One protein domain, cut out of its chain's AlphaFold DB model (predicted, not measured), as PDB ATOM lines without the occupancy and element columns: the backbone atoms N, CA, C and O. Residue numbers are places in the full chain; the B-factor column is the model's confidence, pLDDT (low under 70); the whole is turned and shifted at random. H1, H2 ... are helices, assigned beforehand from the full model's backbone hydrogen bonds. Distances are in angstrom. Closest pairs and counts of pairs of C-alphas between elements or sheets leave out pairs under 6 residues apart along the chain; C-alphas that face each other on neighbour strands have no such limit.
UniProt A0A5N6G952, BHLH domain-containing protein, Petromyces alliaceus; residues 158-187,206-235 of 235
ATOM      1  N   GLN A 158     174.273 220.852 228.263       93.88
ATOM      2  CA  GLN A 158     173.931 219.504 228.716       93.88
ATOM      3  C   GLN A 158     174.763 218.416 228.015       93.88
ATOM      4  O   GLN A 158     175.261 217.490 228.658       93.88
ATOM      5  N   ARG A 159     174.976 218.528 226.697       94.31
ATOM      6  CA  ARG A 159     175.826 217.584 225.946       94.31
ATOM      7  C   ARG A 159     177.276 217.628 226.414       94.31
ATOM      8  O   ARG A 159     177.900 216.581 226.584       94.31
ATOM      9  N   LYS A 160     177.809 218.828 226.639       96.12
ATOM     10  CA  LYS A 160     179.174 219.013 227.139       96.12
ATOM     11  C   LYS A 160     179.341 218.430 228.542       96.12
ATOM     12  O   LYS A 160     180.345 217.773 228.815       96.12
ATOM     13  N   GLU A 161     178.362 218.626 229.419       97.44
ATOM     14  CA  GLU A 161     178.360 218.053 230.767       97.44
ATOM     15  C   GLU A 161     178.329 216.525 230.741       97.44
ATOM     16  O   GLU A 161     179.144 215.890 231.420       97.44
ATOM     17  N   ALA A 162     177.464 215.936 229.911       96.69
ATOM     18  CA  ALA A 162     177.396 214.492 229.724       96.69
ATOM     19  C   ALA A 162     178.733 213.928 229.210       96.69
ATOM     20  O   ALA A 162     179.269 212.977 229.781       96.69
ATOM     21  N   HIS A 163     179.333 214.561 228.197       98.19
ATOM     22  CA  HIS A 163     180.647 214.176 227.678       98.19
ATOM     23  C   HIS A 163     181.735 214.243 228.761       98.19
ATOM     24  O   HIS A 163     182.468 213.280 228.986       98.19
ATOM     25  N   ASN A 164     181.808 215.356 229.496       98.25
ATOM     26  CA  ASN A 164     182.770 215.526 230.585       98.25
ATOM     27  C   ASN A 164     182.561 214.504 231.706       98.25
ATOM     28  O   ASN A 164     183.514 214.100 232.373       98.25
ATOM     29  N   GLN A 165     181.320 214.088 231.960       98.44
ATOM     30  CA  GLN A 165     181.029 213.039 232.928       98.44
ATOM     31  C   GLN A 165     181.558 211.679 232.459       98.44
ATOM     32  O   GLN A 165     182.205 210.988 233.249       98.44
ATOM     33  N   VAL A 166     181.334 211.317 231.194       98.38
ATOM     34  CA  VAL A 166     181.860 210.078 230.602       98.38
ATOM     35  C   VAL A 166     183.387 210.058 230.658       98.38
ATOM     36  O   VAL A 166     183.964 209.107 231.183       98.38
ATOM     37  N   GLU A 167     184.042 211.135 230.228       98.62
ATOM     38  CA  GLU A 167     185.504 211.245 230.241       98.62
ATOM     39  C   GLU A 167     186.080 211.162 231.665       98.62
ATOM     40  O   GLU A 167     187.076 210.475 231.910       98.62
ATOM     41  N   ARG A 168     185.431 211.798 232.653       98.50
ATOM     42  CA  ARG A 168     185.834 211.678 234.065       98.50
ATOM     43  C   ARG A 168     185.773 210.234 234.554       98.50
ATOM     44  O   ARG A 168     186.724 209.771 235.183       98.50
ATOM     45  N   ARG A 169     184.684 209.517 234.257       98.38
ATOM     46  CA  ARG A 169     184.533 208.099 234.628       98.38
ATOM     47  C   ARG A 169     185.580 207.229 233.933       98.38
ATOM     48  O   ARG A 169     186.196 206.393 234.589       98.38
ATOM     49  N   TYR A 170     185.841 207.472 232.649       98.69
ATOM     50  CA  TYR A 170     186.877 206.772 231.889       98.69
ATOM     51  C   TYR A 170     188.267 206.945 232.521       98.69
ATOM     52  O   TYR A 170     188.952 205.959 232.802       98.69
ATOM     53  N   ARG A 171     188.659 208.184 232.848       98.38
ATOM     54  CA  ARG A 171     189.939 208.464 233.520       98.38
ATOM     55  C   ARG A 171     190.032 207.826 234.900       98.38
ATOM     56  O   ARG A 171     191.092 207.308 235.252       98.38
ATOM     57  N   ALA A 172     188.953 207.868 235.679       98.25
ATOM     58  CA  ALA A 172     188.900 207.226 236.989       98.25
ATOM     59  C   ALA A 172     189.108 205.709 236.870       98.25
ATOM     60  O   ALA A 172     189.943 205.156 237.585       98.25
ATOM     61  N   ASN A 173     188.440 205.063 235.910       98.56
ATOM     62  CA  ASN A 173     188.593 203.635 235.645       98.56
ATOM     63  C   ASN A 173     190.024 203.273 235.214       98.56
ATOM     64  O   ASN A 173     190.630 202.360 235.772       98.56
ATOM     65  N   LEU A 174     190.620 204.038 234.291       98.38
ATOM     66  CA  LEU A 174     192.023 203.847 233.911       98.38
ATOM     67  C   LEU A 174     192.965 203.974 235.113       98.38
ATOM     68  O   LEU A 174     193.869 203.160 235.284       98.38
ATOM     69  N   ASN A 175     192.770 204.992 235.952       98.19
ATOM     70  CA  ASN A 175     193.596 205.189 237.141       98.19
ATOM     71  C   ASN A 175     193.437 204.044 238.151       98.19
ATOM     72  O   ASN A 175     194.432 203.652 238.760       98.19
ATOM     73  N   ALA A 176     192.232 203.486 238.296       98.25
ATOM     74  CA  ALA A 176     192.000 202.289 239.097       98.25
ATOM     75  C   ALA A 176     192.756 201.075 238.527       98.25
ATOM     76  O   ALA A 176     193.438 200.386 239.281       98.25
ATOM     77  N   GLY A 177     192.743 200.877 237.204       98.00
ATOM     78  CA  GLY A 177     193.529 199.829 236.541       98.00
ATOM     79  C   GLY A 177     195.039 199.974 236.767       98.00
ATOM     80  O   GLY A 177     195.707 199.014 237.145       98.00
ATOM     81  N   PHE A 178     195.582 201.191 236.642       98.38
ATOM     82  CA  PHE A 178     196.987 201.461 236.980       98.38
ATOM     83  C   PHE A 178     197.303 201.175 238.450       98.38
ATOM     84  O   PHE A 178     198.401 200.716 238.759       98.38
ATOM     85  N   LYS A 179     196.365 201.460 239.360       97.50
ATOM     86  CA  LYS A 179     196.543 201.199 240.788       97.50
ATOM     87  C   LYS A 179     196.592 199.697 241.079       97.50
ATOM     88  O   LYS A 179     197.520 199.260 241.744       97.50
ATOM     89  N   GLN A 180     195.668 198.922 240.510       98.00
ATOM     90  CA  GLN A 180     195.668 197.461 240.626       98.00
ATOM     91  C   GLN A 180     196.961 196.848 240.078       98.00
ATOM     92  O   GLN A 180     197.582 196.029 240.747       98.00
ATOM     93  N   LEU A 181     197.409 197.288 238.897       97.25
ATOM     94  CA  LEU A 181     198.658 196.809 238.300       97.25
ATOM     95  C   LEU A 181     199.880 197.129 239.175       97.25
ATOM     96  O   LEU A 181     200.773 196.299 239.337       97.25
ATOM     97  N   GLU A 182     199.918 198.323 239.763       96.12
ATOM     98  CA  GLU A 182     200.970 198.703 240.707       96.12
ATOM     99  C   GLU A 182     200.953 197.828 241.967       96.12
ATOM    100  O   GLU A 182     202.010 197.420 242.437       96.12
ATOM    101  N   ASP A 183     199.776 197.528 242.517       95.81
ATOM    102  CA  ASP A 183     199.658 196.714 243.729       95.81
ATOM    103  C   ASP A 183     200.084 195.254 243.469       95.81
ATOM    104  O   ASP A 183     200.850 194.697 244.257       95.81
ATOM    105  N   ILE A 184     199.697 194.679 242.320       94.69
ATOM    106  CA  ILE A 184     200.126 193.336 241.881       94.69
ATOM    107  C   ILE A 184     201.651 193.280 241.710       94.69
ATOM    108  O   ILE A 184     202.307 192.382 242.228       94.69
ATOM    109  N   THR A 185     202.236 194.262 241.019       92.81
ATOM    110  CA  THR A 185     203.688 194.281 240.758       92.81
ATOM    111  C   THR A 185     204.524 194.578 242.007       92.81
ATOM    112  O   THR A 185     205.654 194.103 242.117       92.81
ATOM    113  N   LYS A 186     203.992 195.325 242.983       89.69
ATOM    114  CA  LYS A 186     204.686 195.614 244.250       89.69
ATOM    115  C   LYS A 186     204.770 194.420 245.191       89.69
ATOM    116  O   LYS A 186     205.749 194.328 245.929       89.69
ATOM    117  N   GLN A 187     203.768 193.541 245.193       83.25
ATOM    118  CA  GLN A 187     203.701 192.425 246.140       83.25
ATOM    119  C   GLN A 187     204.923 191.497 246.039       83.25
ATOM    120  O   GLN A 187     205.386 190.987 247.056       83.25
ATOM    121  N   ARG A 206     205.252 208.262 236.980       94.50
ATOM    122  CA  ARG A 206     204.802 207.096 237.768       94.50
ATOM    123  C   ARG A 206     204.093 206.025 236.931       94.50
ATOM    124  O   ARG A 206     204.367 204.848 237.108       94.50
ATOM    125  N   LYS A 207     203.208 206.415 236.004       96.06
ATOM    126  CA  LYS A 207     202.508 205.462 235.123       96.06
ATOM    127  C   LYS A 207     203.461 204.699 234.202       96.06
ATOM    128  O   LYS A 207     203.278 203.503 234.025       96.06
ATOM    129  N   ALA A 208     204.481 205.365 233.664       95.81
ATOM    130  CA  ALA A 208     205.499 204.711 232.847       95.81
ATOM    131  C   ALA A 208     206.309 203.709 233.681       95.81
ATOM    132  O   ALA A 208     206.544 202.597 233.229       95.81
ATOM    133  N   LEU A 209     206.650 204.068 234.925       93.69
ATOM    134  CA  LEU A 209     207.341 203.159 235.840       93.69
ATOM    135  C   LEU A 209     206.495 201.920 236.181       93.69
ATOM    136  O   LEU A 209     207.019 200.815 236.191       93.69
ATOM    137  N   ILE A 210     205.187 202.086 236.407       94.75
ATOM    138  CA  ILE A 210     204.270 200.955 236.634       94.75
ATOM    139  C   ILE A 210     204.282 200.000 235.432       94.75
ATOM    140  O   ILE A 210     204.371 198.790 235.617       94.75
ATOM    141  N   LEU A 211     204.215 200.534 234.207       96.88
ATOM    142  CA  LEU A 211     204.251 199.715 232.991       96.88
ATOM    143  C   LEU A 211     205.597 199.007 232.811       96.88
ATOM    144  O   LEU A 211     205.605 197.833 232.455       96.88
ATOM    145  N   GLN A 212     206.709 199.693 233.089       94.56
ATOM    146  CA  GLN A 212     208.045 199.099 233.029       94.56
ATOM    147  C   GLN A 212     208.169 197.929 234.009       94.56
ATOM    148  O   GLN A 212     208.514 196.827 233.601       94.56
ATOM    149  N   ASN A 213     207.788 198.134 235.273       93.44
ATOM    150  CA  ASN A 213     207.836 197.083 236.289       93.44
ATOM    151  C   ASN A 213     206.960 195.877 235.915       93.44
ATOM    152  O   ASN A 213     207.347 194.733 236.139       93.44
ATOM    153  N   ALA A 214     205.774 196.122 235.344       96.19
ATOM    154  CA  ALA A 214     204.894 195.056 234.878       96.19
ATOM    155  C   ALA A 214     205.520 194.259 233.726       96.19
ATOM    156  O   ALA A 214     205.470 193.030 233.736       96.19
ATOM    157  N   TYR A 215     206.132 194.948 232.759       96.69
ATOM    158  CA  TYR A 215     206.851 194.310 231.662       96.69
ATOM    159  C   TYR A 215     208.008 193.450 232.178       96.69
ATOM    160  O   TYR A 215     208.068 192.262 231.866       96.69
ATOM    161  N   ASP A 216     208.862 194.014 233.032       94.06
ATOM    162  CA  ASP A 216     210.011 193.306 233.600       94.06
ATOM    163  C   ASP A 216     209.562 192.046 234.351       94.06
ATOM    164  O   ASP A 216     210.162 190.980 234.196       94.06
ATOM    165  N   ARG A 217     208.446 192.125 235.093       94.62
ATOM    166  CA  ARG A 217     207.898 190.965 235.800       94.62
ATOM    167  C   ARG A 217     207.407 189.870 234.855       94.62
ATOM    168  O   ARG A 217     207.673 188.698 235.115       94.62
ATOM    169  N   ILE A 218     206.727 190.227 233.765       96.38
ATOM    170  CA  ILE A 218     206.295 189.257 232.747       96.38
ATOM    171  C   ILE A 218     207.511 188.529 232.169       96.38
ATOM    172  O   ILE A 218     207.496 187.303 232.077       96.38
ATOM    173  N   ILE A 219     208.575 189.264 231.837       96.75
ATOM    174  CA  ILE A 219     209.813 188.678 231.314       96.75
ATOM    175  C   ILE A 219     210.455 187.740 232.344       96.75
ATOM    176  O   ILE A 219     210.806 186.612 232.001       96.75
ATOM    177  N   SER A 220     210.559 188.144 233.616       94.62
ATOM    178  CA  SER A 220     211.086 187.266 234.673       94.62
ATOM    179  C   SER A 220     210.279 185.971 234.813       94.62
ATOM    180  O   SER A 220     210.860 184.891 234.845       94.62
ATOM    181  N   LEU A 221     208.945 186.061 234.828       96.06
ATOM    182  CA  LEU A 221     208.067 184.890 234.920       96.06
ATOM    183  C   LEU A 221     208.213 183.951 233.716       96.06
ATOM    184  O   LEU A 221     208.179 182.733 233.878       96.06
ATOM    185  N   GLN A 222     208.403 184.493 232.511       97.88
ATOM    186  CA  GLN A 222     208.669 183.687 231.318       97.88
ATOM    187  C   GLN A 222     209.976 182.895 231.449       97.88
ATOM    188  O   GLN A 222     209.997 181.704 231.135       97.88
ATOM    189  N   PHE A 223     211.039 183.522 231.960       98.06
ATOM    190  CA  PHE A 223     212.302 182.832 232.229       98.06
ATOM    191  C   PHE A 223     212.156 181.743 233.299       98.06
ATOM    192  O   PHE A 223     212.668 180.639 233.113       98.06
ATOM    193  N   GLU A 224     211.441 182.017 234.395       97.38
ATOM    194  CA  GLU A 224     211.173 181.030 235.450       97.38
ATOM    195  C   GLU A 224     210.411 179.811 234.904       97.38
ATOM    196  O   GLU A 224     210.795 178.668 235.162       97.38
ATOM    197  N   LEU A 225     209.369 180.040 234.097       98.31
ATOM    198  CA  LEU A 225     208.602 178.972 233.454       98.31
ATOM    199  C   LEU A 225     209.467 178.127 232.517       98.31
ATOM    200  O   LEU A 225     209.397 176.899 232.574       98.31
ATOM    201  N   GLN A 226     210.310 178.757 231.697       98.44
ATOM    202  CA  GLN A 226     211.216 178.040 230.799       98.44
ATOM    203  C   GLN A 226     212.241 177.205 231.580       98.44
ATOM    204  O   GLN A 226     212.501 176.052 231.240       98.44
ATOM    205  N   ALA A 227     212.800 177.753 232.661       98.25
ATOM    206  CA  ALA A 227     213.734 177.027 233.516       98.25
ATOM    207  C   ALA A 227     213.079 175.794 234.162       98.25
ATOM    208  O   ALA A 227     213.693 174.726 234.223       98.25
ATOM    209  N   LEU A 228     211.827 175.921 234.613       98.44
ATOM    210  CA  LEU A 228     211.055 174.802 235.153       98.44
ATOM    211  C   LEU A 228     210.759 173.738 234.090       98.44
ATOM    212  O   LEU A 228     210.904 172.553 234.382       98.44
ATOM    213  N   GLN A 229     210.396 174.140 232.870       98.25
ATOM    214  CA  GLN A 229     210.171 173.219 231.750       98.25
ATOM    215  C   GLN A 229     211.429 172.409 231.428       98.25
ATOM    216  O   GLN A 229     211.377 171.181 231.445       98.25
ATOM    217  N   ASN A 230     212.574 173.076 231.272       98.25
ATOM    218  CA  ASN A 230     213.852 172.408 231.020       98.25
ATOM    219  C   ASN A 230     214.204 171.416 232.139       98.25
ATOM    220  O   ASN A 230     214.685 170.318 231.878       98.25
ATOM    221  N   LYS A 231     213.944 171.780 233.402       98.38
ATOM    222  CA  LYS A 231     214.200 170.894 234.544       98.38
ATOM    223  C   LYS A 231     213.330 169.638 234.500       98.38
ATOM    224  O   LYS A 231     213.818 168.567 234.842       98.38
ATOM    225  N   ILE A 232     212.067 169.764 234.095       98.31
ATOM    226  CA  ILE A 232     211.156 168.622 233.943       98.31
ATOM    227  C   ILE A 232     211.609 167.714 232.796       98.31
ATOM    228  O   ILE A 232     211.577 166.505 232.960       98.31
ATOM    229  N   GLU A 233     212.071 168.270 231.673       97.81
ATOM    230  CA  GLU A 233     212.568 167.480 230.532       97.81
ATOM    231  C   GLU A 233     213.828 166.666 230.856       97.81
ATOM    232  O   GLU A 233     214.088 165.645 230.223       97.81
ATOM    233  N   THR A 234     214.619 167.113 231.835       97.31
ATOM    234  CA  THR A 234     215.826 166.403 232.282       97.31
ATOM    235  C   THR A 234     215.577 165.306 233.323       97.31
ATOM    236  O   THR A 234     216.534 164.627 233.699       97.31
ATOM    237  N   LEU A 235     214.343 165.159 233.822       94.62
ATOM    238  CA  LEU A 235     213.946 164.130 234.795       94.62
ATOM    239  C   LEU A 235     213.384 162.889 234.095       94.62
ATOM    240  O   LEU A 235     213.706 161.780 234.578       94.62
TER     241      LEU A 235
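AT A GLANCE: This is residues 158 to 187 and 206 to 235 of the 235 residues of the protein "BHLH domain-containing protein" of Petromyces alliaceus (UniProt A0A5N6G952). Two long helices overlap only in part, the later part of H1 crossing the early part of H2, and together they make a long, thin, shallow V. Residues 158 to 174 of H1 stick out at one end, and residues 219 to 235, of which 219 to 233 belong to H2, stick out at the other. The printed part has 60 residues with two named helices, H1 then H2 along the chain, and no named strand; its class is all helix. It is extended, with a radius of gyration of the C-alphas of 19.3 A, and the C-alphas span 68 by 20 by 16 A along their three main axes.

IN THESE COORDINATES: H1, the longest helix, holds residues 158 to 187 and measures 43.9 A from first to last C-alpha. It begins with C-alpha 158 at (173.931, 219.504, 228.716) and ends with C-alpha 187 at (203.701, 192.425, 246.140). H2 holds residues 206 to 233, measures 41.0 A, and ends with C-alpha 233 at (212.568, 167.480, 230.532).

HOW THE PARTS SIT: H1 touches H2 with residues 178 to 185 alone, and H2 touches H1 with residues 207 to 217 alone. Their closest C-alphas are those of Glu 182 and Ile 210, 5.7 A apart. The two helices run the same way at a steep tilt of 44 degrees, and their centres are 26.6 A apart. In H1 and H2 every O i to N i+4 pair is within hydrogen-bond range.

THE WHOLE: The two C-alphas farthest apart are those of Gln 158 and Leu 235, at 68.6 A. Residues 188 to 205 are not printed, and the link from H1 to H2 runs across this cut, where C-alphas 187 and 206 are 16.9 A apart. Leu 235 is the chain's last residue. The mean pLDDT of the printed part is 96.5, and no printed residue is under 70.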